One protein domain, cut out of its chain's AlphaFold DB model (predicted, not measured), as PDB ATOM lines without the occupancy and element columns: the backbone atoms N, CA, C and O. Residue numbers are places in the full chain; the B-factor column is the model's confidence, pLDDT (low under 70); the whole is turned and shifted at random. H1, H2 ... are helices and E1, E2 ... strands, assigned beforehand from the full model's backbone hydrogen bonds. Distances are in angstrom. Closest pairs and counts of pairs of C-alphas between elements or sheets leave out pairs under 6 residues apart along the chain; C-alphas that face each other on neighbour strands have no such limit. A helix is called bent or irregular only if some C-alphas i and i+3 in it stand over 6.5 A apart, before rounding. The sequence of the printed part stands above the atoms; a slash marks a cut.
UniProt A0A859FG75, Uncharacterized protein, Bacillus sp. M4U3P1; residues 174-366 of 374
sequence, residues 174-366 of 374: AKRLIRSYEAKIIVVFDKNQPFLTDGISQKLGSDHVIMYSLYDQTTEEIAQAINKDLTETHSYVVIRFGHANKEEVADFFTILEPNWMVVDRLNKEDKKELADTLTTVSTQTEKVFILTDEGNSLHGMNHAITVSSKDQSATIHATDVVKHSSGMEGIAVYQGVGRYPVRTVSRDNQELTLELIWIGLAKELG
ATOM      1  N   ALA A 174     446.069 382.346 370.805       93.56
ATOM      2  CA  ALA A 174     445.845 383.681 370.253       93.56
ATOM      3  C   ALA A 174     447.174 384.439 370.128       93.56
ATOM      4  O   ALA A 174     447.506 384.957 369.062       93.56
ATOM      5  N   LYS A 175     447.997 384.413 371.182       91.94
ATOM      6  CA  LYS A 175     449.346 384.994 371.178       91.94
ATOM      7  C   LYS A 175     450.242 384.378 370.103       91.94
ATOM      8  O   LYS A 175     450.987 385.095 369.435       91.94
ATOM      9  N   ARG A 176     450.185 383.053 369.923       94.25
ATOM     10  CA  ARG A 176     450.939 382.351 368.877       94.25
ATOM     11  C   ARG A 176     450.527 382.837 367.489       94.25
ATOM     12  O   ARG A 176     451.419 383.098 366.690       94.25
ATOM     13  N   LEU A 177     449.225 382.959 367.220       94.38
ATOM     14  CA  LEU A 177     448.711 383.395 365.916       94.38
ATOM     15  C   LEU A 177     449.099 384.837 365.588       94.38
ATOM     16  O   LEU A 177     449.569 385.110 364.487       94.38
ATOM     17  N   ILE A 178     448.979 385.743 366.561       93.25
ATOM     18  CA  ILE A 178     449.406 387.141 366.407       93.25
ATOM     19  C   ILE A 178     450.887 387.202 366.026       93.25
ATOM     20  O   ILE A 178     451.256 387.892 365.080       93.25
ATOM     21  N   ARG A 179     451.737 386.424 366.709       92.31
ATOM     22  CA  ARG A 179     453.173 386.361 366.406       92.31
ATOM     23  C   ARG A 179     453.469 385.714 365.055       92.31
ATOM     24  O   ARG A 179     454.362 386.185 364.365       92.31
ATOM     25  N   SER A 180     452.761 384.648 364.675       94.12
ATOM     26  CA  SER A 180     453.012 383.962 363.399       94.12
ATOM     27  C   SER A 180     452.627 384.797 362.185       94.12
ATOM     28  O   SER A 180     453.246 384.643 361.139       94.12
ATOM     29  N   TYR A 181     451.617 385.656 362.321       94.56
ATOM     30  CA  TYR A 181     451.175 386.556 361.255       94.56
ATOM     31  C   TYR A 181     451.773 387.959 361.372       94.56
ATOM     32  O   TYR A 181     451.399 388.839 360.607       94.56
ATOM     33  N   GLU A 182     452.683 388.170 362.330       92.94
ATOM     34  CA  GLU A 182     453.310 389.469 362.606       92.94
ATOM     35  C   GLU A 182     452.283 390.603 362.801       92.94
ATOM     36  O   GLU A 182     452.561 391.778 362.549       92.94
ATOM     37  N   ALA A 183     451.082 390.248 363.270       92.75
ATOM     38  CA  ALA A 183     449.996 391.189 363.462       92.75
ATOM     39  C   ALA A 183     450.308 392.102 364.653       92.75
ATOM     40  O   ALA A 183     450.723 391.646 365.721       92.75
ATOM     41  N   LYS A 184     450.086 393.405 364.484       90.94
ATOM     42  CA  LYS A 184     450.332 394.400 365.530       90.94
ATOM     43  C   LYS A 184     449.067 394.642 366.334       90.94
ATOM     44  O   LYS A 184     448.007 394.917 365.773       90.94
ATOM     45  N   ILE A 185     449.178 394.579 367.653       91.19
ATOM     46  CA  ILE A 185     448.052 394.829 368.549       91.19
ATOM     47  C   ILE A 185     448.011 396.310 368.918       91.19
ATOM     48  O   ILE A 185     448.986 396.864 369.437       91.19
ATOM     49  N   ILE A 186     446.857 396.926 368.686       89.00
ATOM     50  CA  ILE A 186     446.561 398.314 369.024       89.00
ATOM     51  C   ILE A 186     445.456 398.317 370.067       89.00
ATOM     52  O   ILE A 186     444.316 397.957 369.788       89.00
ATOM     53  N   VAL A 187     445.783 398.747 371.274       88.31
ATOM     54  CA  VAL A 187     444.796 398.948 372.326       88.31
ATOM     55  C   VAL A 187     444.296 400.382 372.280       88.31
ATOM     56  O   VAL A 187     445.101 401.305 372.250       88.31
ATOM     57  N   VAL A 188     442.982 400.582 372.307       86.12
ATOM     58  CA  VAL A 188     442.363 401.911 372.302       86.12
ATOM     59  C   VAL A 188     441.467 402.058 373.526       86.12
ATOM     60  O   VAL A 188     440.448 401.383 373.636       86.12
ATOM     61  N   PHE A 189     441.836 402.942 374.449       81.31
ATOM     62  CA  PHE A 189     440.987 403.350 375.566       81.31
ATOM     63  C   PHE A 189     440.102 404.506 375.110       81.31
ATOM     64  O   PHE A 189     440.564 405.643 375.032       81.31
ATOM     65  N   ASP A 190     438.840 404.206 374.816       75.88
ATOM     66  CA  ASP A 190     437.834 405.185 374.401       75.88
ATOM     67  C   ASP A 190     436.547 404.922 375.184       75.88
ATOM     68  O   ASP A 190     435.890 403.895 374.986       75.88
ATOM     69  N   LYS A 191     436.221 405.831 376.116       66.88
ATOM     70  CA  LYS A 191     435.070 405.713 377.027       66.88
ATOM     71  C   LYS A 191     433.737 406.100 376.385       66.88
ATOM     72  O   LYS A 191     432.699 405.745 376.937       66.88
ATOM     73  N   ASN A 192     433.747 406.873 375.295       60.31
ATOM     74  CA  ASN A 192     432.561 407.629 374.902       60.31
ATOM     75  C   ASN A 192     432.042 407.290 373.504       60.31
ATOM     76  O   ASN A 192     430.822 407.316 373.349       60.31
ATOM     77  N   GLN A 193     432.880 406.959 372.507       66.06
ATOM     78  CA  GLN A 193     432.397 406.620 371.154       66.06
ATOM     79  C   GLN A 193     433.332 405.655 370.399       66.06
ATOM     80  O   GLN A 193     434.520 405.637 370.638       66.06
ATOM     81  N   PRO A 194     432.863 404.852 369.430       74.31
ATOM     82  CA  PRO A 194     433.744 404.049 368.561       74.31
ATOM     83  C   PRO A 194     434.612 404.879 367.594       74.31
ATOM     84  O   PRO A 194     435.367 404.309 366.812       74.31
ATOM     85  N   PHE A 195     434.520 406.210 367.628       75.62
ATOM     86  CA  PHE A 195     435.091 407.098 366.618       75.62
ATOM     87  C   PHE A 195     436.598 406.896 366.412       75.62
ATOM     88  O   PHE A 195     437.050 406.800 365.271       75.62
ATOM     89  N   LEU A 196     437.381 406.782 367.493       75.19
ATOM     90  CA  LEU A 196     438.826 406.577 367.366       75.19
ATOM     91  C   LEU A 196     439.163 405.212 366.772       75.19
ATOM     92  O   LEU A 196     440.028 405.107 365.904       75.19
ATOM     93  N   THR A 197     438.469 404.167 367.217       81.56
ATOM     94  CA  THR A 197     438.697 402.809 366.725       81.56
ATOM     95  C   THR A 197     438.293 402.652 365.262       81.56
ATOM     96  O   THR A 197     439.035 402.039 364.493       81.56
ATOM     97  N   ASP A 198     437.179 403.262 364.860       83.75
ATOM     98  CA  ASP A 198     436.687 403.237 363.481       83.75
ATOM     99  C   ASP A 198     437.612 404.042 362.561       83.75
ATOM    100  O   ASP A 198     437.970 403.579 361.477       83.75
ATOM    101  N   GLY A 199     438.070 405.213 363.017       80.88
ATOM    102  CA  GLY A 199     439.023 406.043 362.283       80.88
ATOM    103  C   GLY A 199     440.374 405.355 362.076       80.88
ATOM    104  O   GLY A 199     440.910 405.372 360.966       80.88
ATOM    105  N   ILE A 200     440.905 404.693 363.112       82.00
ATOM    106  CA  ILE A 200     442.137 403.893 363.012       82.00
ATOM    107  C   ILE A 200     441.951 402.758 361.998       82.00
ATOM    108  O   ILE A 200     442.791 402.583 361.117       82.00
ATOM    109  N   SER A 201     440.841 402.022 362.082       84.81
ATOM    110  CA  SER A 201     440.540 400.921 361.161       84.81
ATOM    111  C   SER A 201     440.436 401.392 359.707       84.81
ATOM    112  O   SER A 201     441.059 400.817 358.813       84.81
ATOM    113  N   GLN A 202     439.736 402.505 359.466       85.75
ATOM    114  CA  GLN A 202     439.589 403.078 358.130       85.75
ATOM    115  C   GLN A 202     440.936 403.498 357.524       85.75
ATOM    116  O   GLN A 202     441.166 403.279 356.335       85.75
ATOM    117  N   LYS A 203     441.833 404.084 358.327       82.12
ATOM    118  CA  LYS A 203     443.159 404.530 357.870       82.12
ATOM    119  C   LYS A 203     444.130 403.374 357.625       82.12
ATOM    120  O   LYS A 203     444.923 403.445 356.691       82.12
ATOM    121  N   LEU A 204     444.059 402.318 358.435       83.19
ATOM    122  CA  LEU A 204     444.875 401.108 358.270       83.19
ATOM    123  C   LEU A 204     444.363 400.179 357.155       83.19
ATOM    124  O   LEU A 204     445.088 399.283 356.729       83.19
ATOM    125  N   GLY A 205     443.146 400.422 356.663       86.44
ATOM    126  CA  GLY A 205     442.459 399.593 355.680       86.44
ATOM    127  C   GLY A 205     441.679 398.480 356.371       86.44
ATOM    128  O   GLY A 205     442.270 397.577 356.956       86.44
ATOM    129  N   SER A 206     440.347 398.524 356.272       84.19
ATOM    130  CA  SER A 206     439.433 397.616 356.983       84.19
ATOM    131  C   SER A 206     439.744 396.134 356.777       84.19
ATOM    132  O   SER A 206     439.562 395.339 357.689       84.19
ATOM    133  N   ASP A 207     440.254 395.765 355.602       86.25
ATOM    134  CA  ASP A 207     440.551 394.373 355.248       86.25
ATOM    135  C   ASP A 207     441.822 393.841 355.941       86.25
ATOM    136  O   ASP A 207     442.059 392.634 355.988       86.25
ATOM    137  N   HIS A 208     442.636 394.738 356.506       89.62
ATOM    138  CA  HIS A 208     443.856 394.421 357.248       89.62
ATOM    139  C   HIS A 208     443.668 394.492 358.768       89.62
ATOM    140  O   HIS A 208     444.633 394.268 359.507       89.62
ATOM    141  N   VAL A 209     442.460 394.805 359.245       91.12
ATOM    142  CA  VAL A 209     442.180 395.098 360.653       91.12
ATOM    143  C   VAL A 209     441.050 394.212 361.168       91.12
ATOM    144  O   VAL A 209     439.955 394.208 360.618       91.12
ATOM    145  N   ILE A 210     441.282 393.527 362.289       93.06
ATOM    146  CA  ILE A 210     440.198 392.951 363.099       93.06
ATOM    147  C   ILE A 210     439.967 393.800 364.345       93.06
ATOM    148  O   ILE A 210     440.918 394.311 364.939       93.06
ATOM    149  N   MET A 211     438.702 393.959 364.733       91.19
ATOM    150  CA  MET A 211     438.298 394.840 365.828       91.19
ATOM    151  C   MET A 211     437.513 394.081 366.896       91.19
ATOM    152  O   MET A 211     436.544 393.393 366.579       91.19
ATOM    153  N   TYR A 212     437.891 394.271 368.160       90.31
ATOM    154  CA  TYR A 212     437.207 393.697 369.324       90.31
ATOM    155  C   TYR A 212     436.966 394.736 370.418       90.31
ATOM    156  O   TYR A 212     437.589 395.801 370.435       90.31
ATOM    157  N   SER A 213     436.054 394.432 371.342       86.25
ATOM    158  CA  SER A 213     435.579 395.379 372.352       86.25
ATOM    159  C   SER A 213     435.423 394.707 373.717       86.25
ATOM    160  O   SER A 213     434.585 393.833 373.888       86.25
ATOM    161  N   LEU A 214     436.162 395.181 374.724       80.25
ATOM    162  CA  LEU A 214     436.002 394.778 376.134       80.25
ATOM    163  C   LEU A 214     434.870 395.545 376.848       80.25
ATOM    164  O   LEU A 214     434.887 395.711 378.064       80.25
ATOM    165  N   TYR A 215     433.904 396.096 376.107       75.88
ATOM    166  CA  TYR A 215     432.673 396.630 376.710       75.88
ATOM    167  C   TYR A 215     431.688 395.519 377.072       75.88
ATOM    168  O   TYR A 215     430.937 395.629 378.036       75.88
ATOM    169  N   ASP A 216     431.666 394.490 376.241       73.12
ATOM    170  CA  ASP A 216     430.648 393.450 376.192       73.12
ATOM    171  C   ASP A 216     431.258 392.050 376.080       73.12
ATOM    172  O   ASP A 216     430.535 391.060 376.166       73.12
ATOM    173  N   GLN A 217     432.580 391.973 375.911       80.62
ATOM    174  CA  GLN A 217     433.333 390.735 375.809       80.62
ATOM    175  C   GLN A 217     434.361 390.660 376.932       80.62
ATOM    176  O   GLN A 217     434.946 391.664 377.329       80.62
ATOM    177  N   THR A 218     434.613 389.450 377.406       82.81
ATOM    178  CA  THR A 218     435.722 389.135 378.307       82.81
ATOM    179  C   THR A 218     437.027 388.974 377.531       82.81
ATOM    180  O   THR A 218     437.030 388.666 376.334       82.81
ATOM    181  N   THR A 219     438.163 389.075 378.226       84.81
ATOM    182  CA  THR A 219     439.479 388.746 377.640       84.81
ATOM    183  C   THR A 219     439.493 387.358 376.978       84.81
ATOM    184  O   THR A 219     440.037 387.202 375.882       84.81
ATOM    185  N   GLU A 220     438.832 386.360 377.584       85.00
ATOM    186  CA  GLU A 220     438.690 385.015 377.005       85.00
ATOM    187  C   GLU A 220     437.956 385.007 375.668       85.00
ATOM    188  O   GLU A 220     438.419 384.377 374.716       85.00
ATOM    189  N   GLU A 221     436.843 385.723 375.571       86.88
ATOM    190  CA  GLU A 221     436.060 385.807 374.340       86.88
ATOM    191  C   GLU A 221     436.833 386.502 373.219       86.88
ATOM    192  O   GLU A 221     436.776 386.041 372.078       86.88
ATOM    193  N   ILE A 222     437.625 387.531 373.535       89.56
ATOM    194  CA  ILE A 222     438.502 388.179 372.552       89.56
ATOM    195  C   ILE A 222     439.558 387.209 372.034       89.56
ATOM    196  O   ILE A 222     439.735 387.092 370.825       89.56
ATOM    197  N   ALA A 223     440.231 386.455 372.905       91.50
ATOM    198  CA  ALA A 223     441.204 385.469 372.437       91.50
ATOM    199  C   ALA A 223     440.552 384.357 371.603       91.50
ATOM    200  O   ALA A 223     441.135 383.901 370.620       91.50
ATOM    201  N   GLN A 224     439.338 383.916 371.953       91.38
ATOM    202  CA  GLN A 224     438.586 382.964 371.125       91.38
ATOM    203  C   GLN A 224     438.263 383.546 369.748       91.38
ATOM    204  O   GLN A 224     438.361 382.826 368.754       91.38
ATOM    205  N   ALA A 225     437.904 384.828 369.687       92.81
ATOM    206  CA  ALA A 225     437.628 385.511 368.436       92.81
ATOM    207  C   ALA A 225     438.900 385.666 367.588       92.81
ATOM    208  O   ALA A 225     438.886 385.293 366.420       92.81
ATOM    209  N   ILE A 226     440.031 386.058 368.186       93.69
ATOM    210  CA  ILE A 226     441.339 386.101 367.509       93.69
ATOM    211  C   ILE A 226     441.688 384.727 366.929       93.69
ATOM    212  O   ILE A 226     442.021 384.622 365.754       93.69
ATOM    213  N   ASN A 227     441.548 383.656 367.714       94.19
ATOM    214  CA  ASN A 227     441.827 382.291 367.255       94.19
ATOM    215  C   ASN A 227     440.970 381.838 366.066       94.19
ATOM    216  O   ASN A 227     441.323 380.877 365.383       94.19
ATOM    217  N   LYS A 228     439.814 382.471 365.871       95.31
ATOM    218  CA  LYS A 228     438.845 382.109 364.844       95.31
ATOM    219  C   LYS A 228     438.960 382.993 363.606       95.31
ATOM    220  O   LYS A 228     438.857 382.474 362.498       95.31
ATOM    221  N   ASP A 229     439.116 384.297 363.803       95.38
ATOM    222  CA  ASP A 229     438.936 385.299 362.756       95.38
ATOM    223  C   ASP A 229     440.274 385.882 362.260       95.38
ATOM    224  O   ASP A 229     440.328 386.388 361.141       95.38
ATOM    225  N   LEU A 230     441.364 385.794 363.042       95.06
ATOM    226  CA  LEU A 230     442.679 386.274 362.611       95.06
ATOM    227  C   LEU A 230     443.259 385.359 361.519       95.06
ATOM    228  O   LEU A 230     443.378 384.145 361.683       95.06
ATOM    229  N   THR A 231     443.682 385.971 360.418       94.38
ATOM    230  CA  THR A 231     444.297 385.315 359.253       94.38
ATOM    231  C   THR A 231     445.523 386.107 358.792       94.38
ATOM    232  O   THR A 231     445.713 387.246 359.211       94.38
ATOM    233  N   GLU A 232     446.308 385.543 357.872       94.25
ATOM    234  CA  GLU A 232     447.511 386.168 357.290       94.25
ATOM    235  C   GLU A 232     447.258 387.509 356.581       94.25
ATOM    236  O   GLU A 232     448.188 388.286 356.388       94.25
ATOM    237  N   THR A 233     446.018 387.804 356.175       93.88
ATOM    238  CA  THR A 233     445.682 389.087 355.533       93.88
ATOM    239  C   THR A 233     445.609 390.238 356.530       93.88
ATOM    240  O   THR A 233     445.708 391.402 356.136       93.88
ATOM    241  N   HIS A 234     445.432 389.927 357.813       95.56
ATOM    242  CA  HIS A 234     445.280 390.915 358.864       95.56
ATOM    243  C   HIS A 234     446.645 391.314 359.413       95.56
ATOM    244  O   HIS A 234     447.386 390.497 359.952       95.56
ATOM    245  N   SER A 235     446.953 392.601 359.317       92.88
ATOM    246  CA  SER A 235     448.187 393.180 359.847       92.88
ATOM    247  C   SER A 235     447.985 393.807 361.227       92.88
ATOM    248  O   SER A 235     448.965 394.063 361.928       92.88
ATOM    249  N   TYR A 236     446.734 394.053 361.632       93.19
ATOM    250  CA  TYR A 236     446.410 394.765 362.865       93.19
ATOM    251  C   TYR A 236     445.248 394.125 363.628       93.19
ATOM    252  O   TYR A 236     444.223 393.753 363.056       93.19
ATOM    253  N   VAL A 237     445.394 394.068 364.950       94.12
ATOM    254  CA  VAL A 237     444.348 393.672 365.898       94.12
ATOM    255  C   VAL A 237     444.043 394.876 366.775       94.12
ATOM    256  O   VAL A 237     444.852 395.250 367.621       94.12
ATOM    257  N   VAL A 238     442.893 395.509 366.568       91.81
ATOM    258  CA  VAL A 238     442.476 396.700 367.316       91.81
ATOM    259  C   VAL A 238     441.514 396.283 368.420       91.81
ATOM    260  O   VAL A 238     440.477 395.676 368.161       91.81
ATOM    261  N   ILE A 239     441.846 396.599 369.667       89.88
ATOM    262  CA  ILE A 239     441.067 396.180 370.832       89.88
ATOM    263  C   ILE A 239     440.668 397.406 371.635       89.88
ATOM    264  O   ILE A 239     441.509 398.145 372.146       89.88
ATOM    265  N   ARG A 240     439.357 397.621 371.738       87.56
ATOM    266  CA  ARG A 240     438.771 398.758 372.436       87.56
ATOM    267  C   ARG A 240     438.515 398.434 373.901       87.56
ATOM    268  O   ARG A 240     437.842 397.454 374.213       87.56
ATOM    269  N   PHE A 241     438.958 399.321 374.780       83.38
ATOM    270  CA  PHE A 241     438.686 399.287 376.208       83.38
ATOM    271  C   PHE A 241     437.668 400.356 376.565       83.38
ATOM    272  O   PHE A 241     437.870 401.539 376.294       83.38
ATOM    273  N   GLY A 242     436.583 399.913 377.193       69.75
ATOM    274  CA  GLY A 242     435.546 400.790 377.704       69.75
ATOM    275  C   GLY A 242     435.728 401.112 379.167       69.75
ATOM    276  O   GLY A 242     436.114 402.220 379.527       69.75
ATOM    277  N   HIS A 243     435.393 400.146 380.018       63.88
ATOM    278  CA  HIS A 243     435.403 400.257 381.479       63.88
ATOM    279  C   HIS A 243     435.992 398.976 382.088       63.88
ATOM    280  O   HIS A 243     435.405 398.365 382.977       63.88
ATOM    281  N   ALA A 244     437.122 398.512 381.555       59.72
ATOM    282  CA  ALA A 244     437.751 397.304 382.070       59.72
ATOM    283  C   ALA A 244     438.319 397.576 383.470       59.72
ATOM    284  O   ALA A 244     438.950 398.615 383.700       59.72
ATOM    285  N   ASN A 245     438.100 396.651 384.407       66.06
ATOM    286  CA  ASN A 245     438.713 396.770 385.724       66.06
ATOM    287  C   ASN A 245     440.251 396.673 385.586       66.06
ATOM    288  O   ASN A 245     440.785 396.125 384.619       66.06
ATOM    289  N   LYS A 246     440.989 397.218 386.558       69.94
ATOM    290  CA  LYS A 246     442.463 397.211 386.546       69.94
ATOM    291  C   LYS A 246     443.054 395.804 386.372       69.94
ATOM    292  O   LYS A 246     444.104 395.667 385.751       69.94
ATOM    293  N   GLU A 247     442.393 394.787 386.918       73.25
ATOM    294  CA  GLU A 247     442.850 393.395 386.882       73.25
ATOM    295  C   GLU A 247     442.749 392.797 385.472       73.25
ATOM    296  O   GLU A 247     443.721 392.251 384.975       73.25
ATOM    297  N   GLU A 248     441.632 392.993 384.779       73.25
ATOM    298  CA  GLU A 248     441.368 392.495 383.432       73.25
ATOM    299  C   GLU A 248     442.271 393.178 382.406       73.25
ATOM    300  O   GLU A 248     442.803 392.518 381.516       73.25
ATOM    301  N   VAL A 249     442.525 394.484 382.566       74.44
ATOM    302  CA  VAL A 249     443.535 395.174 381.753       74.44
ATOM    303  C   VAL A 249     444.916 394.575 382.006       74.44
ATOM    304  O   VAL A 249     445.635 394.271 381.061       74.44
ATOM    305  N   ALA A 250     445.311 394.382 383.266       76.75
ATOM    306  CA  ALA A 250     446.622 393.823 383.580       76.75
ATOM    307  C   ALA A 250     446.791 392.397 383.030       76.75
ATOM    308  O   ALA A 250     447.831 392.093 382.438       76.75
ATOM    309  N   ASP A 251     445.770 391.551 383.168       76.31
ATOM    310  CA  ASP A 251     445.752 390.189 382.638       76.31
ATOM    311  C   ASP A 251     445.870 390.204 381.113       76.31
ATOM    312  O   ASP A 251     446.757 389.561 380.546       76.31
ATOM    313  N   PHE A 252     445.048 391.013 380.444       82.12
ATOM    314  CA  PHE A 252     445.088 391.177 378.997       82.12
ATOM    315  C   PHE A 252     446.475 391.608 378.502       82.12
ATOM    316  O   PHE A 252     447.015 391.006 377.573       82.12
ATOM    317  N   PHE A 253     447.071 392.633 379.118       80.06
ATOM    318  CA  PHE A 253     448.361 393.178 378.690       80.06
ATOM    319  C   PHE A 253     449.510 392.202 378.944       80.06
ATOM    320  O   PHE A 253     450.382 392.048 378.088       80.06
ATOM    321  N   THR A 254     449.463 391.480 380.065       79.62
ATOM    322  CA  THR A 254     450.425 390.417 380.386       79.62
ATOM    323  C   THR A 254     450.377 389.294 379.351       79.62
ATOM    324  O   THR A 254     451.402 388.708 378.994       79.62
ATOM    325  N   ILE A 255     449.181 388.977 378.859       78.44
ATOM    326  CA  ILE A 255     448.979 387.872 377.932       78.44
ATOM    327  C   ILE A 255     449.341 388.283 376.505       78.44
ATOM    328  O   ILE A 255     450.209 387.655 375.889       78.44
ATOM    329  N   LEU A 256     448.666 389.307 375.982       79.81
ATOM    330  CA  LEU A 256     448.706 389.658 374.566       79.81
ATOM    331  C   LEU A 256     449.867 390.586 374.200       79.81
ATOM    332  O   LEU A 256     450.213 390.629 373.027       79.81
ATOM    333  N   GLU A 257     450.512 391.242 375.171       84.19
ATOM    334  CA  GLU A 257     451.692 392.101 374.959       84.19
ATOM    335  C   GLU A 257     451.473 393.149 373.848       84.19
ATOM    336  O   GLU A 257     452.123 393.097 372.802       84.19
ATOM    337  N   PRO A 258     450.536 394.097 374.028       86.19
ATOM    338  CA  PRO A 258     450.160 394.987 372.943       86.19
ATOM    339  C   PRO A 258     451.304 395.900 372.493       86.19
ATOM    340  O   PRO A 258     452.061 396.434 373.305       86.19
ATOM    341  N   ASN A 259     451.402 396.116 371.179       87.62
ATOM    342  CA  ASN A 259     452.447 396.953 370.593       87.62
ATOM    343  C   ASN A 259     452.183 398.425 370.900       87.62
ATOM    344  O   ASN A 259     453.069 399.138 371.380       87.62
ATOM    345  N   TRP A 260     450.950 398.869 370.649       83.62
ATOM    346  CA  TRP A 260     450.562 400.266 370.788       83.62
ATOM    347  C   TRP A 260     449.356 400.426 371.691       83.62
ATOM    348  O   TRP A 260     448.443 399.603 371.700       83.62
ATOM    349  N   MET A 261     449.345 401.538 372.415       83.69
ATOM    350  CA  MET A 261     448.207 401.974 373.205       83.69
ATOM    351  C   MET A 261     447.813 403.388 372.793       83.69
ATOM    352  O   MET A 261     448.665 404.266 372.767       83.69
ATOM    353  N   VAL A 262     446.538 403.616 372.507       82.19
ATOM    354  CA  VAL A 262     445.937 404.925 372.258       82.19
ATOM    355  C   VAL A 262     444.974 405.206 373.398       82.19
ATOM    356  O   VAL A 262     444.084 404.409 373.675       82.19
ATOM    357  N   VAL A 263     445.168 406.319 374.087       77.94
ATOM    358  CA  VAL A 263     444.350 406.725 375.224       77.94
ATOM    359  C   VAL A 263     443.629 408.007 374.849       77.94
ATOM    360  O   VAL A 263     444.282 409.036 374.670       77.94
ATOM    361  N   ASP A 264     442.302 407.940 374.714       75.44
ATOM    362  CA  ASP A 264     441.466 409.123 374.497       75.44
ATOM    363  C   ASP A 264     441.451 410.038 375.728       75.44
ATOM    364  O   ASP A 264     441.957 409.681 376.792       75.44
ATOM    365  N   ARG A 265     440.890 411.241 375.577       68.31
ATOM    366  CA  ARG A 265     440.759 412.294 376.588       68.31
ATOM    367  C   ARG A 265     440.154 411.751 377.886       68.31
ATOM    368  O   ARG A 265     438.953 411.834 378.127       68.31
ATOM    369  N   LEU A 266     441.013 411.251 378.766       64.88
ATOM    370  CA  LEU A 266     440.614 410.826 380.099       64.88
ATOM    371  C   LEU A 266     440.279 412.065 380.928       64.88
ATOM    372  O   LEU A 266     441.090 412.997 381.039       64.88
ATOM    373  N   ASN A 267     439.100 412.073 381.547       66.50
ATOM    374  CA  ASN A 267     438.774 413.097 382.532       66.50
ATOM    375  C   ASN A 267     439.662 412.916 383.794       66.50
ATOM    376  O   ASN A 267     440.415 411.948 383.922       66.50
ATOM    377  N   LYS A 268     439.629 413.861 384.743       66.75
ATOM    378  CA  LYS A 268     440.483 413.788 385.951       66.75
ATOM    379  C   LYS A 268     440.217 412.548 386.816       66.75
ATOM    380  O   LYS A 268     441.141 412.081 387.479       66.75
ATOM    381  N   GLU A 269     438.986 412.048 386.830       66.81
ATOM    382  CA  GLU A 269     438.596 410.863 387.597       66.81
ATOM    383  C   GLU A 269     439.121 409.592 386.918       66.81
ATOM    384  O   GLU A 269     439.808 408.805 387.565       66.81
ATOM    385  N   ASP A 270     438.952 409.477 385.601       66.44
ATOM    386  CA  ASP A 270     439.448 408.372 384.778       66.44
ATOM    387  C   ASP A 270     440.974 408.301 384.786       66.44
ATOM    388  O   ASP A 270     441.549 407.222 384.892       66.44
ATOM    389  N   LYS A 271     441.657 409.454 384.725       66.38
ATOM    390  CA  LYS A 271     443.120 409.511 384.864       66.38
ATOM    391  C   LYS A 271     443.571 408.950 386.201       66.38
ATOM    392  O   LYS A 271     444.613 408.317 386.247       66.38
ATOM    393  N   LYS A 272     442.824 409.193 387.281       68.69
ATOM    394  CA  LYS A 272     443.155 408.695 388.620       68.69
ATOM    395  C   LYS A 272     442.857 407.201 388.753       68.69
ATOM    396  O   LYS A 272     443.646 406.490 389.361       68.69
ATOM    397  N   GLU A 273     441.748 406.742 388.183       66.25
ATOM    398  CA  GLU A 273     441.345 405.332 388.165       66.25
ATOM    399  C   GLU A 273     442.308 404.476 387.328       66.25
ATOM    400  O   GLU A 273     442.731 403.402 387.753       66.25
ATOM    401  N   LEU A 274     442.713 404.991 386.165       66.44
ATOM    402  CA  LEU A 274     443.603 404.313 385.231       66.44
ATOM    403  C   LEU A 274     445.084 404.636 385.457       66.44
ATOM    404  O   LEU A 274     445.907 404.020 384.797       66.44
ATOM    405  N   ALA A 275     445.462 405.545 386.365       69.00
ATOM    406  CA  ALA A 275     446.862 405.955 386.565       69.00
ATOM    407  C   ALA A 275     447.793 404.757 386.793       69.00
ATOM    408  O   ALA A 275     448.802 404.604 386.102       69.00
ATOM    409  N   ASP A 276     447.436 403.884 387.733       66.44
ATOM    410  CA  ASP A 276     448.232 402.701 388.055       66.44
ATOM    411  C   ASP A 276     448.257 401.700 386.897       66.44
ATOM    412  O   ASP A 276     449.285 401.072 386.628       66.44
ATOM    413  N   THR A 277     447.118 401.543 386.219       67.00
ATOM    414  CA  THR A 277     446.970 400.652 385.069       67.00
ATOM    415  C   THR A 277     447.847 401.140 383.927       67.00
ATOM    416  O   THR A 277     448.708 400.400 383.482       67.00
ATOM    417  N   LEU A 278     447.723 402.407 383.533       66.94
ATOM    418  CA  LEU A 278     448.516 403.060 382.492       66.94
ATOM    419  C   LEU A 278     450.009 403.057 382.812       66.94
ATOM    420  O   LEU A 278     450.810 402.905 381.898       66.94
ATOM    421  N   THR A 279     450.389 403.189 384.086       69.06
ATOM    422  CA  THR A 279     451.796 403.107 384.513       69.06
ATOM    423  C   THR A 279     452.335 401.688 384.370       69.06
ATOM    424  O   THR A 279     453.423 401.487 383.845       69.06
ATOM    425  N   THR A 280     451.573 400.683 384.801       65.56
ATOM    426  CA  THR A 280     451.966 399.273 384.646       65.56
ATOM    427  C   THR A 280     452.036 398.903 383.164       65.56
ATOM    428  O   THR A 280     453.002 398.312 382.693       65.56
ATOM    429  N   VAL A 281     451.035 399.332 382.408       65.75
ATOM    430  CA  VAL A 281     450.877 399.070 380.984       65.75
ATOM    431  C   VAL A 281     451.962 399.743 380.144       65.75
ATOM    432  O   VAL A 281     452.519 399.096 379.261       65.75
ATOM    433  N   SER A 282     452.313 401.002 380.414       63.66
ATOM    434  CA  SER A 282     453.332 401.726 379.638       63.66
ATOM    435  C   SER A 282     454.718 401.087 379.741       63.66
ATOM    436  O   SER A 282     455.525 401.194 378.822       63.66
ATOM    437  N   THR A 283     454.988 400.354 380.827       64.38
ATOM    438  CA  THR A 283     456.218 399.558 380.959       64.38
ATOM    439  C   THR A 283     456.199 398.264 380.142       64.38
ATOM    440  O   THR A 283     457.254 397.682 379.885       64.38
ATOM    441  N   GLN A 284     455.032 397.811 379.688       65.12
ATOM    442  CA  GLN A 284     454.866 396.577 378.919       65.12
ATOM    443  C   GLN A 284     454.694 396.844 377.422       65.12
ATOM    444  O   GLN A 284     455.235 396.087 376.621       65.12
ATOM    445  N   THR A 285     454.056 397.951 377.037       64.75
ATOM    446  CA  THR A 285     453.891 398.334 375.629       64.75
ATOM    447  C   THR A 285     455.174 398.877 375.015       64.75
ATOM    448  O   THR A 285     456.109 399.275 375.710       64.75
ATOM    449  N   GLU A 286     455.245 398.872 373.685       67.94
ATOM    450  CA  GLU A 286     456.341 399.514 372.955       67.94
ATOM    451  C   GLU A 286     456.135 401.035 372.921       67.94
ATOM    452  O   GLU A 286     457.068 401.806 373.166       67.94
ATOM    453  N   LYS A 287     454.897 401.469 372.632       69.44
ATOM    454  CA  LYS A 287     454.544 402.886 372.457       69.44
ATOM    455  C   LYS A 287     453.163 403.204 373.025       69.44
ATOM    456  O   LYS A 287     452.242 402.388 372.976       69.44
ATOM    457  N   VAL A 288     453.022 404.420 373.542       66.56
ATOM    458  CA  VAL A 288     451.804 404.941 374.158       66.56
ATOM    459  C   VAL A 288     451.470 406.313 373.574       66.56
ATOM    460  O   VAL A 288     452.235 407.262 373.685       66.56
ATOM    461  N   PHE A 289     450.290 406.444 372.993       65.56
ATOM    462  CA  PHE A 289     449.731 407.683 372.470       65.56
ATOM    463  C   PHE A 289     448.691 408.189 373.470       65.56
ATOM    464  O   PHE A 289     447.656 407.552 373.658       65.56
ATOM    465  N   ILE A 290     448.963 409.314 374.134       65.62
ATOM    466  CA  ILE A 290     448.044 409.924 375.101       65.62
ATOM    467  C   ILE A 290     447.472 411.205 374.504       65.62
ATOM    468  O   ILE A 290     448.189 412.175 374.241       65.62
ATOM    469  N   LEU A 291     446.153 411.224 374.336       64.12
ATOM    470  CA  LEU A 291     445.415 412.408 373.928       64.12
ATOM    471  C   LEU A 291     445.240 413.342 375.127       64.12
ATOM    472  O   LEU A 291     444.592 413.012 376.123       64.12
ATOM    473  N   THR A 292     445.833 414.530 375.042       58.62
ATOM    474  CA  THR A 292     445.773 415.548 376.094       58.62
ATOM    475  C   THR A 292     445.071 416.793 375.581       58.62
ATOM    476  O   THR A 292     445.548 417.450 374.666       58.62
ATOM    477  N   ASP A 293     443.963 417.175 376.207       55.12
ATOM    478  CA  ASP A 293     443.308 418.451 375.910       55.12
ATOM    479  C   ASP A 293     444.044 419.582 376.656       55.12
ATOM    480  O   ASP A 293     443.613 420.044 377.713       55.12
ATOM    481  N   GLU A 294     445.216 419.995 376.169       48.66
ATOM    482  CA  GLU A 294     445.897 421.190 376.686       48.66
ATOM    483  C   GLU A 294     445.359 422.451 376.003       48.66
ATOM    484  O   GLU A 294     446.017 423.094 375.189       48.66
ATOM    485  N   GLY A 295     444.121 422.816 376.336       39.00
ATOM    486  CA  GLY A 295     443.525 424.080 375.922       39.00
ATOM    487  C   GLY A 295     443.710 425.164 376.981       39.00
ATOM    488  O   GLY A 295     442.824 425.348 377.812       39.00
ATOM    489  N   ASN A 296     444.805 425.929 376.929       32.47
ATOM    490  CA  ASN A 296     444.811 427.273 377.515       32.47
ATOM    491  C   ASN A 296     444.341 428.265 376.448       32.47
ATOM    492  O   ASN A 296     445.019 428.534 375.459       32.47
ATOM    493  N   SER A 297     443.137 428.792 376.659       41.34
ATOM    494  CA  SER A 297     442.558 429.890 375.899       41.34
ATOM    495  C   SER A 297     443.480 431.106 375.949       41.34
ATOM    496  O   SER A 297     443.630 431.681 377.020       41.34
ATOM    497  N   LEU A 298     444.063 431.499 374.816       29.56
ATOM    498  CA  LEU A 298     444.395 432.878 374.428       29.56
ATOM    499  C   LEU A 298     445.135 432.803 373.078       29.56
ATOM    500  O   LEU A 298     446.339 432.609 373.045       29.56
ATOM    501  N   HIS A 299     444.396 432.972 371.974       34.94
ATOM    502  CA  HIS A 299     444.885 433.061 370.579       34.94
ATOM    503  C   HIS A 299     445.346 431.738 369.925       34.94
ATOM    504  O   HIS A 299     446.523 431.406 369.917       34.94
ATOM    505  N   GLY A 300     444.405 431.033 369.281       44.62
ATOM    506  CA  GLY A 300     444.666 429.847 368.446       44.62
ATOM    507  C   GLY A 300     444.273 428.535 369.130       44.62
ATOM    508  O   GLY A 300     444.576 428.319 370.299       44.62
ATOM    509  N   MET A 301     443.535 427.667 368.429       45.53
ATOM    510  CA  MET A 301     443.208 426.330 368.938       45.53
ATOM    511  C   MET A 301     444.439 425.430 368.814       45.53
ATOM    512  O   MET A 301     444.613 424.765 367.800       45.53
ATOM    513  N   ASN A 302     445.278 425.393 369.846       52.09
ATOM    514  CA  ASN A 302     446.365 424.422 369.926       52.09
ATOM    515  C   ASN A 302     445.790 423.110 370.476       52.09
ATOM    516  O   ASN A 302     445.365 423.052 371.625       52.09
ATOM    517  N   HIS A 303     445.713 422.076 369.635       56.94
ATOM    518  CA  HIS A 303     445.461 420.701 370.077       56.94
ATOM    519  C   HIS A 303     446.803 419.984 370.206       56.94
ATOM    520  O   HIS A 303     447.633 420.039 369.297       56.94
ATOM    521  N   ALA A 304     447.020 419.331 371.345       57.53
ATOM    522  CA  ALA A 304     448.257 418.641 371.673       57.53
ATOM    523  C   ALA A 304     448.002 417.140 371.822       57.53
ATOM    524  O   ALA A 304     447.102 416.717 372.539       57.53
ATOM    525  N   ILE A 305     448.828 416.325 371.189       59.44
ATOM    526  CA  ILE A 305     448.911 414.895 371.450       59.44
ATOM    527  C   ILE A 305     450.298 414.619 371.996       59.44
ATOM    528  O   ILE A 305     451.299 414.964 371.372       59.44
ATOM    529  N   THR A 306     450.363 413.968 373.149       62.19
ATOM    530  CA  THR A 306     451.638 413.505 373.686       62.19
ATOM    531  C   THR A 306     451.831 412.053 373.292       62.19
ATOM    532  O   THR A 306     451.076 411.174 373.703       62.19
ATOM    533  N   VAL A 307     452.852 411.790 372.487       59.00
ATOM    534  CA  VAL A 307     453.300 410.444 372.144       59.00
ATOM    535  C   VAL A 307     454.450 410.092 373.077       59.00
ATOM    536  O   VAL A 307     455.514 410.694 373.043       59.00
ATOM    537  N   SER A 308     454.251 409.124 373.957       58.97
ATOM    538  CA  SER A 308     455.297 408.611 374.834       58.97
ATOM    539  C   SER A 308     455.703 407.219 374.369       58.97
ATOM    540  O   SER A 308     454.895 406.296 374.381       58.97
ATOM    541  N   SER A 309     456.958 407.033 373.981       57.56
ATOM    542  CA  SER A 309     457.559 405.705 373.845       57.56
ATOM    543  C   SER A 309     458.336 405.346 375.115       57.56
ATOM    544  O   SER A 309     458.544 406.198 375.983       57.56
ATOM    545  N   LYS A 310     458.763 404.081 375.233       53.06
ATOM    546  CA  LYS A 310     459.617 403.611 376.340       53.06
ATOM    547  C   LYS A 310     460.912 404.411 376.507       53.06
ATOM    548  O   LYS A 310     461.388 404.540 377.631       53.06
ATOM    549  N   ASP A 311     461.432 404.968 375.416       51.00
ATOM    550  CA  ASP A 311     462.757 405.591 375.386       51.00
ATOM    551  C   ASP A 311     462.714 407.106 375.136       51.00
ATOM    552  O   ASP A 311     463.702 407.795 375.399       51.00
ATOM    553  N   GLN A 312     461.597 407.653 374.633       59.00
ATOM    554  CA  GLN A 312     461.454 409.075 374.299       59.00
ATOM    555  C   GLN A 312     459.997 409.553 374.386       59.00
ATOM    556  O   GLN A 312     459.079 408.892 373.907       59.00
ATOM    557  N   SER A 313     459.777 410.759 374.912       60.59
ATOM    558  CA  SER A 313     458.502 411.467 374.767       60.59
ATOM    559  C   SER A 313     458.570 412.424 373.575       60.59
ATOM    560  O   SER A 313     459.350 413.375 373.579       60.59
ATOM    561  N   ALA A 314     457.750 412.173 372.562       61.62
ATOM    562  CA  ALA A 314     457.514 413.036 371.419       61.62
ATOM    563  C   ALA A 314     456.163 413.736 371.575       61.62
ATOM    564  O   ALA A 314     455.127 413.087 371.635       61.62
ATOM    565  N   THR A 315     456.129 415.061 371.581       64.62
ATOM    566  CA  THR A 315     454.842 415.766 371.540       64.62
ATOM    567  C   THR A 315     454.529 416.174 370.107       64.62
ATOM    568  O   THR A 315     455.387 416.713 369.402       64.62
ATOM    569  N   ILE A 316     453.307 415.871 369.672       67.69
ATOM    570  CA  ILE A 316     452.736 416.302 368.401       67.69
ATOM    571  C   ILE A 316     451.740 417.405 368.716       67.69
ATOM    572  O   ILE A 316     450.718 417.163 369.355       67.69
ATOM    573  N   HIS A 317     452.008 418.620 368.262       72.75
ATOM    574  CA  HIS A 317     451.067 419.725 368.421       72.75
ATOM    575  C   HIS A 317     450.586 420.190 367.060       72.75
ATOM    576  O   HIS A 317     451.392 420.365 366.149       72.75
ATOM    577  N   ALA A 318     449.285 420.424 366.927       68.00
ATOM    578  CA  ALA A 318     448.769 421.188 365.804       68.00
ATOM    579  C   ALA A 318     449.001 422.677 366.076       68.00
ATOM    580  O   ALA A 318     448.457 423.223 367.039       68.00
ATOM    581  N   THR A 319     449.802 423.322 365.234       72.81
ATOM    582  CA  THR A 319     449.983 424.775 365.201       72.81
ATOM    583  C   THR A 319     449.250 425.366 364.006       72.81
ATOM    584  O   THR A 319     448.932 424.671 363.039       72.81
ATOM    585  N   ASP A 320     448.963 426.666 364.086       73.06
ATOM    586  CA  ASP A 320     448.392 427.442 362.980       73.06
ATOM    587  C   ASP A 320     447.066 426.874 362.441       73.06
ATOM    588  O   ASP A 320     446.771 426.972 361.254       73.06
ATOM    589  N   VAL A 321     446.248 426.275 363.319       72.75
ATOM    590  CA  VAL A 321     444.962 425.679 362.935       72.75
ATOM    591  C   VAL A 321     443.951 426.769 362.566       72.75
ATOM    592  O   VAL A 321     443.471 427.516 363.425       72.75
ATOM    593  N   VAL A 322     443.575 426.828 361.292       75.75
ATOM    594  CA  VAL A 322     442.562 427.723 360.733       75.75
ATOM    595  C   VAL A 322     441.272 426.944 360.472       75.75
ATOM    596  O   VAL A 322     441.258 425.918 359.792       75.75
ATOM    597  N   LYS A 323     440.147 427.445 360.999       77.25
ATOM    598  CA  LYS A 323     438.813 426.895 360.714       77.25
ATOM    599  C   LYS A 323     438.235 427.533 359.451       77.25
ATOM    600  O   LYS A 323     437.891 428.712 359.448       77.25
ATOM    601  N   HIS A 324     438.039 426.734 358.411       78.06
ATOM    602  CA  HIS A 324     437.355 427.122 357.178       78.06
ATOM    603  C   HIS A 324     435.882 426.703 357.211       78.06
ATOM    604  O   HIS A 324     435.443 425.975 358.098       78.06
ATOM    605  N   SER A 325     435.056 427.184 356.278       74.56
ATOM    606  CA  SER A 325     433.675 426.688 356.088       74.56
ATOM    607  C   SER A 325     433.620 425.208 355.719       74.56
ATOM    608  O   SER A 325     432.645 424.545 356.055       74.56
ATOM    609  N   SER A 326     434.679 424.699 355.094       76.94
ATOM    610  CA  SER A 326     434.805 423.336 354.584       76.94
ATOM    611  C   SER A 326     435.612 422.386 355.476       76.94
ATOM    612  O   SER A 326     435.887 421.281 355.028       76.94
ATOM    613  N   GLY A 327     436.051 422.812 356.670       80.88
ATOM    614  CA  GLY A 327     436.887 421.985 357.549       80.88
ATOM    615  C   GLY A 327     437.938 422.764 358.342       80.88
ATOM    616  O   GLY A 327     437.750 423.955 358.612       80.88
ATOM    617  N   MET A 328     439.036 422.109 358.723       78.00
ATOM    618  CA  MET A 328     440.186 422.740 359.388       78.00
ATOM    619  C   MET A 328     441.482 422.450 358.634       78.00
ATOM    620  O   MET A 328     441.656 421.367 358.083       78.00
ATOM    621  N   GLU A 329     442.393 423.416 358.629       78.12
ATOM    622  CA  GLU A 329     443.747 423.280 358.083       78.12
ATOM    623  C   GLU A 329     444.756 423.724 359.135       78.12
ATOM    624  O   GLU A 329     444.501 424.687 359.848       78.12
ATOM    625  N   GLY A 330     445.887 423.038 359.251       80.38
ATOM    626  CA  GLY A 330     446.951 423.405 360.180       80.38
ATOM    627  C   GLY A 330     448.238 422.645 359.899       80.38
ATOM    628  O   GLY A 330     448.345 421.920 358.907       80.38
ATOM    629  N   ILE A 331     449.219 422.799 360.781       76.56
ATOM    630  CA  ILE A 331     450.501 422.097 360.692       76.56
ATOM    631  C   ILE A 331     450.681 421.274 361.964       76.56
ATOM    632  O   ILE A 331     450.747 421.817 363.061       76.56
ATOM    633  N   ALA A 332     450.772 419.955 361.828       76.69
ATOM    634  CA  ALA A 332     451.230 419.090 362.902       76.69
ATOM    635  C   ALA A 332     452.746 419.180 363.004       76.69
ATOM    636  O   ALA A 332     453.465 418.916 362.039       76.69
ATOM    637  N   VAL A 333     453.231 419.528 364.186       72.12
ATOM    638  CA  VAL A 333     454.654 419.586 364.491       72.12
ATOM    639  C   VAL A 333     455.011 418.395 365.372       72.12
ATOM    640  O   VAL A 333     454.574 418.337 366.519       72.12
ATOM    641  N   TYR A 334     455.804 417.457 364.849       71.50
ATOM    642  CA  TYR A 334     456.331 416.292 365.571       71.50
ATOM    643  C   TYR A 334     457.729 416.613 366.119       71.50
ATOM    644  O   TYR A 334     458.638 416.942 365.351       71.50
ATOM    645  N   GLN A 335     457.904 416.549 367.447       68.12
ATOM    646  CA  GLN A 335     459.180 416.814 368.144       68.12
ATOM    647  C   GLN A 335     459.849 418.165 367.800       68.12
ATOM    648  O   GLN A 335     461.051 418.335 367.981       68.12
ATOM    649  N   GLY A 336     459.098 419.146 367.289       62.44
ATOM    650  CA  GLY A 336     459.657 420.435 366.867       62.44
ATOM    651  C   GLY A 336     460.462 420.408 365.560       62.44
ATOM    652  O   GLY A 336     460.982 421.451 365.172       62.44
ATOM    653  N   VAL A 337     460.562 419.259 364.877       62.75
ATOM    654  CA  VAL A 337     461.414 419.085 363.684       62.75
ATOM    655  C   VAL A 337     460.594 418.698 362.451       62.75
ATOM    656  O   VAL A 337     460.773 419.294 361.392       62.75
ATOM    657  N   GLY A 338     459.657 417.753 362.582       73.50
ATOM    658  CA  GLY A 338     458.790 417.334 361.478       73.50
ATOM    659  C   GLY A 338     457.554 418.222 361.373       73.50
ATOM    660  O   GLY A 338     456.826 418.359 362.355       73.50
ATOM    661  N   ARG A 339     457.306 418.821 360.204       77.44
ATOM    662  CA  ARG A 339     456.092 419.598 359.911       77.44
ATOM    663  C   ARG A 339     455.243 418.855 358.895       77.44
ATOM    664  O   ARG A 339     455.670 418.670 357.763       77.44
ATOM    665  N   TYR A 340     454.037 418.481 359.296       80.00
ATOM    666  CA  TYR A 340     453.104 417.739 358.460       80.00
ATOM    667  C   TYR A 340     451.828 418.561 358.280       80.00
ATOM    668  O   TYR A 340     451.215 418.945 359.278       80.00
ATOM    669  N   PRO A 341     451.412 418.872 357.043       79.50
ATOM    670  CA  PRO A 341     450.146 419.555 356.827       79.50
ATOM    671  C   PRO A 341     448.998 418.652 357.289       79.50
ATOM    672  O   PRO A 341     448.942 417.474 356.943       79.50
ATOM    673  N   VAL A 342     448.071 419.217 358.057       80.00
ATOM    674  CA  VAL A 342     446.853 418.535 358.497       80.00
ATOM    675  C   VAL A 342     445.660 419.227 357.881       80.00
ATOM    676  O   VAL A 342     445.523 420.446 357.986       80.00
ATOM    677  N   ARG A 343     444.776 418.447 357.261       78.75
ATOM    678  CA  ARG A 343     443.523 418.945 356.703       78.75
ATOM    679  C   ARG A 343     442.388 418.011 357.080       78.75
ATOM    680  O   ARG A 343     442.433 416.830 356.753       78.75
ATOM    681  N   THR A 344     441.371 418.553 357.731       76.19
ATOM    682  CA  THR A 344     440.145 417.833 358.091       76.19
ATOM    683  C   THR A 344     438.984 418.399 357.294       76.19
ATOM    684  O   THR A 344     438.976 419.587 356.964       76.19
ATOM    685  N   VAL A 345     437.996 417.564 356.978       77.88
ATOM    686  CA  VAL A 345     436.786 417.994 356.254       77.88
ATOM    687  C   VAL A 345     435.709 418.445 357.247       77.88
ATOM    688  O   VAL A 345     434.826 419.239 356.924       77.88
ATOM    689  N   SER A 346     435.813 418.000 358.498       72.38
ATOM    690  CA  SER A 346     434.988 418.454 359.605       72.38
ATOM    691  C   SER A 346     435.622 419.617 360.361       72.38
ATOM    692  O   SER A 346     436.842 419.774 360.453       72.38
ATOM    693  N   ARG A 347     434.753 420.437 360.952       67.62
ATOM    694  CA  ARG A 347     435.106 421.459 361.952       67.62
ATOM    695  C   ARG A 347     435.246 420.885 363.363       67.62
ATOM    696  O   ARG A 347     435.528 421.644 364.298       67.62
ATOM    697  N   ASP A 348     434.991 419.588 363.502       71.56
ATOM    698  CA  ASP A 348     435.090 418.854 364.748       71.56
ATOM    699  C   ASP A 348     436.552 418.565 365.093       71.56
ATOM    700  O   ASP A 348     437.323 418.035 364.291       71.56
ATOM    701  N   ASN A 349     436.915 418.894 366.325       70.00
ATOM    702  CA  ASN A 349     438.229 418.631 366.886       70.00
ATOM    703  C   ASN A 349     438.550 417.124 366.936       70.00
ATOM    704  O   ASN A 349     439.723 416.759 367.025       70.00
ATOM    705  N   GLN A 350     437.542 416.250 366.866       68.94
ATOM    706  CA  GLN A 350     437.722 414.802 366.797       68.94
ATOM    707  C   GLN A 350     438.482 414.357 365.533       68.94
ATOM    708  O   GLN A 350     439.459 413.619 365.650       68.94
ATOM    709  N   GLU A 351     438.133 414.861 364.341       70.75
ATOM    710  CA  GLU A 351     438.866 414.525 363.103       70.75
ATOM    711  C   GLU A 351     440.312 415.029 363.134       70.75
ATOM    712  O   GLU A 351     441.225 414.329 362.704       70.75
ATOM    713  N   LEU A 352     440.539 416.217 363.701       72.06
ATOM    714  CA  LEU A 352     441.894 416.750 363.875       72.06
ATOM    715  C   LEU A 352     442.715 415.859 364.809       72.06
ATOM    716  O   LEU A 352     443.891 415.610 364.563       72.06
ATOM    717  N   THR A 353     442.082 415.348 365.865       70.00
ATOM    718  CA  THR A 353     442.710 414.415 366.804       70.00
ATOM    719  C   THR A 353     443.101 413.113 366.096       70.00
ATOM    720  O   THR A 353     444.227 412.651 366.263       70.00
ATOM    721  N   LEU A 354     442.221 412.557 365.255       70.94
ATOM    722  CA  LEU A 354     442.523 411.373 364.445       70.94
ATOM    723  C   LEU A 354     443.693 411.593 363.487       70.94
ATOM    724  O   LEU A 354     444.564 410.733 363.403       70.94
ATOM    725  N   GLU A 355     443.736 412.724 362.782       77.50
ATOM    726  CA  GLU A 355     444.841 413.019 361.861       77.50
ATOM    727  C   GLU A 355     446.177 413.152 362.597       77.50
ATOM    728  O   GLU A 355     447.197 412.648 362.136       77.50
ATOM    729  N   LEU A 356     446.188 413.766 363.780       73.25
ATOM    730  CA  LEU A 356     447.399 413.862 364.593       73.25
ATOM    731  C   LEU A 356     447.841 412.490 365.141       73.25
ATOM    732  O   LEU A 356     449.039 412.197 365.126       73.25
ATOM    733  N   ILE A 357     446.904 411.628 365.573       71.88
ATOM    734  CA  ILE A 357     447.208 410.229 365.933       71.88
ATOM    735  C   ILE A 357     447.787 409.504 364.723       71.88
ATOM    736  O   ILE A 357     448.789 408.806 364.851       71.88
ATOM    737  N   TRP A 358     447.168 409.676 363.554       75.25
ATOM    738  CA  TRP A 358     447.603 409.038 362.324       75.25
ATOM    739  C   TRP A 358     449.003 409.479 361.929       75.25
ATOM    740  O   TRP A 358     449.813 408.630 361.602       75.25
ATOM    741  N   ILE A 359     449.331 410.767 362.016       77.31
ATOM    742  CA  ILE A 359     450.686 411.261 361.742       77.31
ATOM    743  C   ILE A 359     451.691 410.635 362.707       77.31
ATOM    744  O   ILE A 359     452.747 410.182 362.270       77.31
ATOM    745  N   GLY A 360     451.346 410.532 363.994       73.56
ATOM    746  CA  GLY A 360     452.157 409.805 364.969       73.56
ATOM    747  C   GLY A 360     452.353 408.338 364.581       73.56
ATOM    748  O   GLY A 360     453.484 407.883 364.453       73.56
ATOM    749  N   LEU A 361     451.269 407.602 364.328       71.12
ATOM    750  CA  LEU A 361     451.316 406.191 363.934       71.12
ATOM    751  C   LEU A 361     452.071 405.979 362.618       71.12
ATOM    752  O   LEU A 361     452.923 405.103 362.538       71.12
ATOM    753  N   ALA A 362     451.789 406.786 361.600       75.50
ATOM    754  CA  ALA A 362     452.392 406.716 360.278       75.50
ATOM    755  C   ALA A 362     453.890 407.014 360.331       75.50
ATOM    756  O   ALA A 362     454.674 406.355 359.648       75.50
ATOM    757  N   LYS A 363     454.306 407.954 361.186       76.31
ATOM    758  CA  LYS A 363     455.717 408.219 361.447       76.31
ATOM    759  C   LYS A 363     456.408 407.013 362.076       76.31
ATOM    760  O   LYS A 363     457.428 406.558 361.566       76.31
ATOM    761  N   GLU A 364     455.817 406.450 363.125       72.62
ATOM    762  CA  GLU A 364     456.358 405.274 363.815       72.62
ATOM    763  C   GLU A 364     456.336 403.999 362.960       72.62
ATOM    764  O   GLU A 364     457.129 403.086 363.180       72.62
ATOM    765  N   LEU A 365     455.431 403.933 361.983       70.06
ATOM    766  CA  LEU A 365     455.329 402.853 361.006       70.06
ATOM    767  C   LEU A 365     456.293 403.004 359.825       70.06
ATOM    768  O   LEU A 365     456.367 402.101 358.996       70.06
ATOM    769  N   GLY A 366     457.027 404.116 359.744       72.50
ATOM    770  CA  GLY A 366     457.924 404.408 358.627       72.50
ATOM    771  C   GLY A 366     457.200 404.805 357.338       72.50
ATOM    772  O   GLY A 366     457.818 404.838 356.278       72.50
TER     773      GLY A 366
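What this domain is: This is residues 174 to 366 of the 374 residues of an uncharacterized protein of Bacillus sp. M4U3P1 (UniProt A0A859FG75). One long, twisted sheet of nine strands runs through the domain; its half E5 to E9 is an antiparallel meander that curls round the long helix H6, while its half E2, E3, E1, E4, E5 is parallel. H2 packs over the parallel half and touches H6, and H3, H4 and H5 lie on the other side of that half, H4 off the sheet and H5 only grazing it, with the short H1 at the end far from the meander. The printed part has 193 residues, with six named helices and nine named strands in the order H1 E1 H2 E2 H3 E3 H4 E4 H5 E5 E6 E7 E8 E9 H6; the sheet is mixed, in the order E2 E3 E1 E4 E5 E6 E7 E8 E9, and the class is mixed, helices and strands. The whole is compact, with a radius of gyration of the C-alphas of 16.8 A and spans of 49 by 36 by 31 A.

Where its parts are: In the sheet's order, the strands are E2, residues 209 to 213; E3, 236 to 241; E1, 184 to 189; E4, 260 to 263; E5, 287 to 292; E6, 303 to 309, 19.6 A long from first to last C-alpha; E7, 313 to 324, 31.6 A; E8, 327 to 334, 21.8 A; and E9, 338 to 344, 19.0 A. The helices are H1, residues 174 to 180; H2, 195 to 204; H3, 219 to 229; H4, 246 to 256; H5, 268 to 282, 18.7 A; and H6, 349 to 364, 22.7 A. C-alpha 174 of H1 is at (445.845, 383.681, 370.253), C-alpha 313 of E7 at (458.502, 411.467, 374.767), and C-alpha 364 of H6 at (456.358, 405.274, 363.815).

How they stand to each other: The sheet is curled like part of a barrel, the way across it turning by 136 degrees, and its edge strands are E2 and E9. E2 and E3 are parallel, with N 238 and O 210 2.8 A apart, within hydrogen-bond range. E3 and E1 are parallel, with N 186 and O 237 at 2.8 A; E1 and E4 are parallel, with N 262 and O 187 at 2.7 A; E4 and E5 are parallel, with N 289 and O 261 at 2.7 A. E2, H3, E3 and E4, H5, E5 are strand-helix-strand units, two parallel neighbours with a helix between along the chain; E1, H2, E2 and E3, H4, E4 are split units, with another strand between in the sheet; each of the four crossovers is right-handed. E5 to E9 form a meander, each strand the antiparallel neighbour of the one before, in four hairpins: N 288 and O 308 of E5 and E6 are at 2.8 A, N 314 and O 307 of E7 and E6 at 2.7 A, N 322 and O 329 of E7 and E8 at 2.7 A, and N 332 and O 340 of E8 and E9 at 2.8 A. The sheet curls round H6, whose closest C-alphas to E9 are those of Leu 352 and Thr 344, 6.1 A apart. H2 and H6, on one face of the sheet, make two layers with it. H6 touches H2 with residues 354 to 358 alone, the closest C-alphas being those of Leu 354 and Leu 196, 6.7 A apart, at a steep tilt of 40 degrees. H3 is on the sheet over E2, at a height over the sheet of 9.5 A. H5 only grazes the sheet with residues 278 to 282, and is irregular: C-alphas 273 and 276 are 7.4 A apart. H4 is not on the sheet; it touches H5 at a shallow tilt of 30 degrees, the closest C-alphas being those of Lys 246 and Thr 277, 5.9 A apart. H1 touches H3, the closest C-alphas being those of Ala 174 and Asn 227, 5.2 A apart, and is apart from H6. Every O i to N i+4 pair is within hydrogen-bond range in H1, H2, H3, H4 and H6, and 9 of 11 in H5.

The domain as a whole: The two C-alphas farthest apart are those of Lys 228 and Leu 298, 52.0 A. The printed part has no cut and no long link; the links H3 to E3 and E5 to E6 are short and the others tight. The mean pLDDT of the printed part is 75.0, and 66 residues are under 70, among them residues 265 to 316.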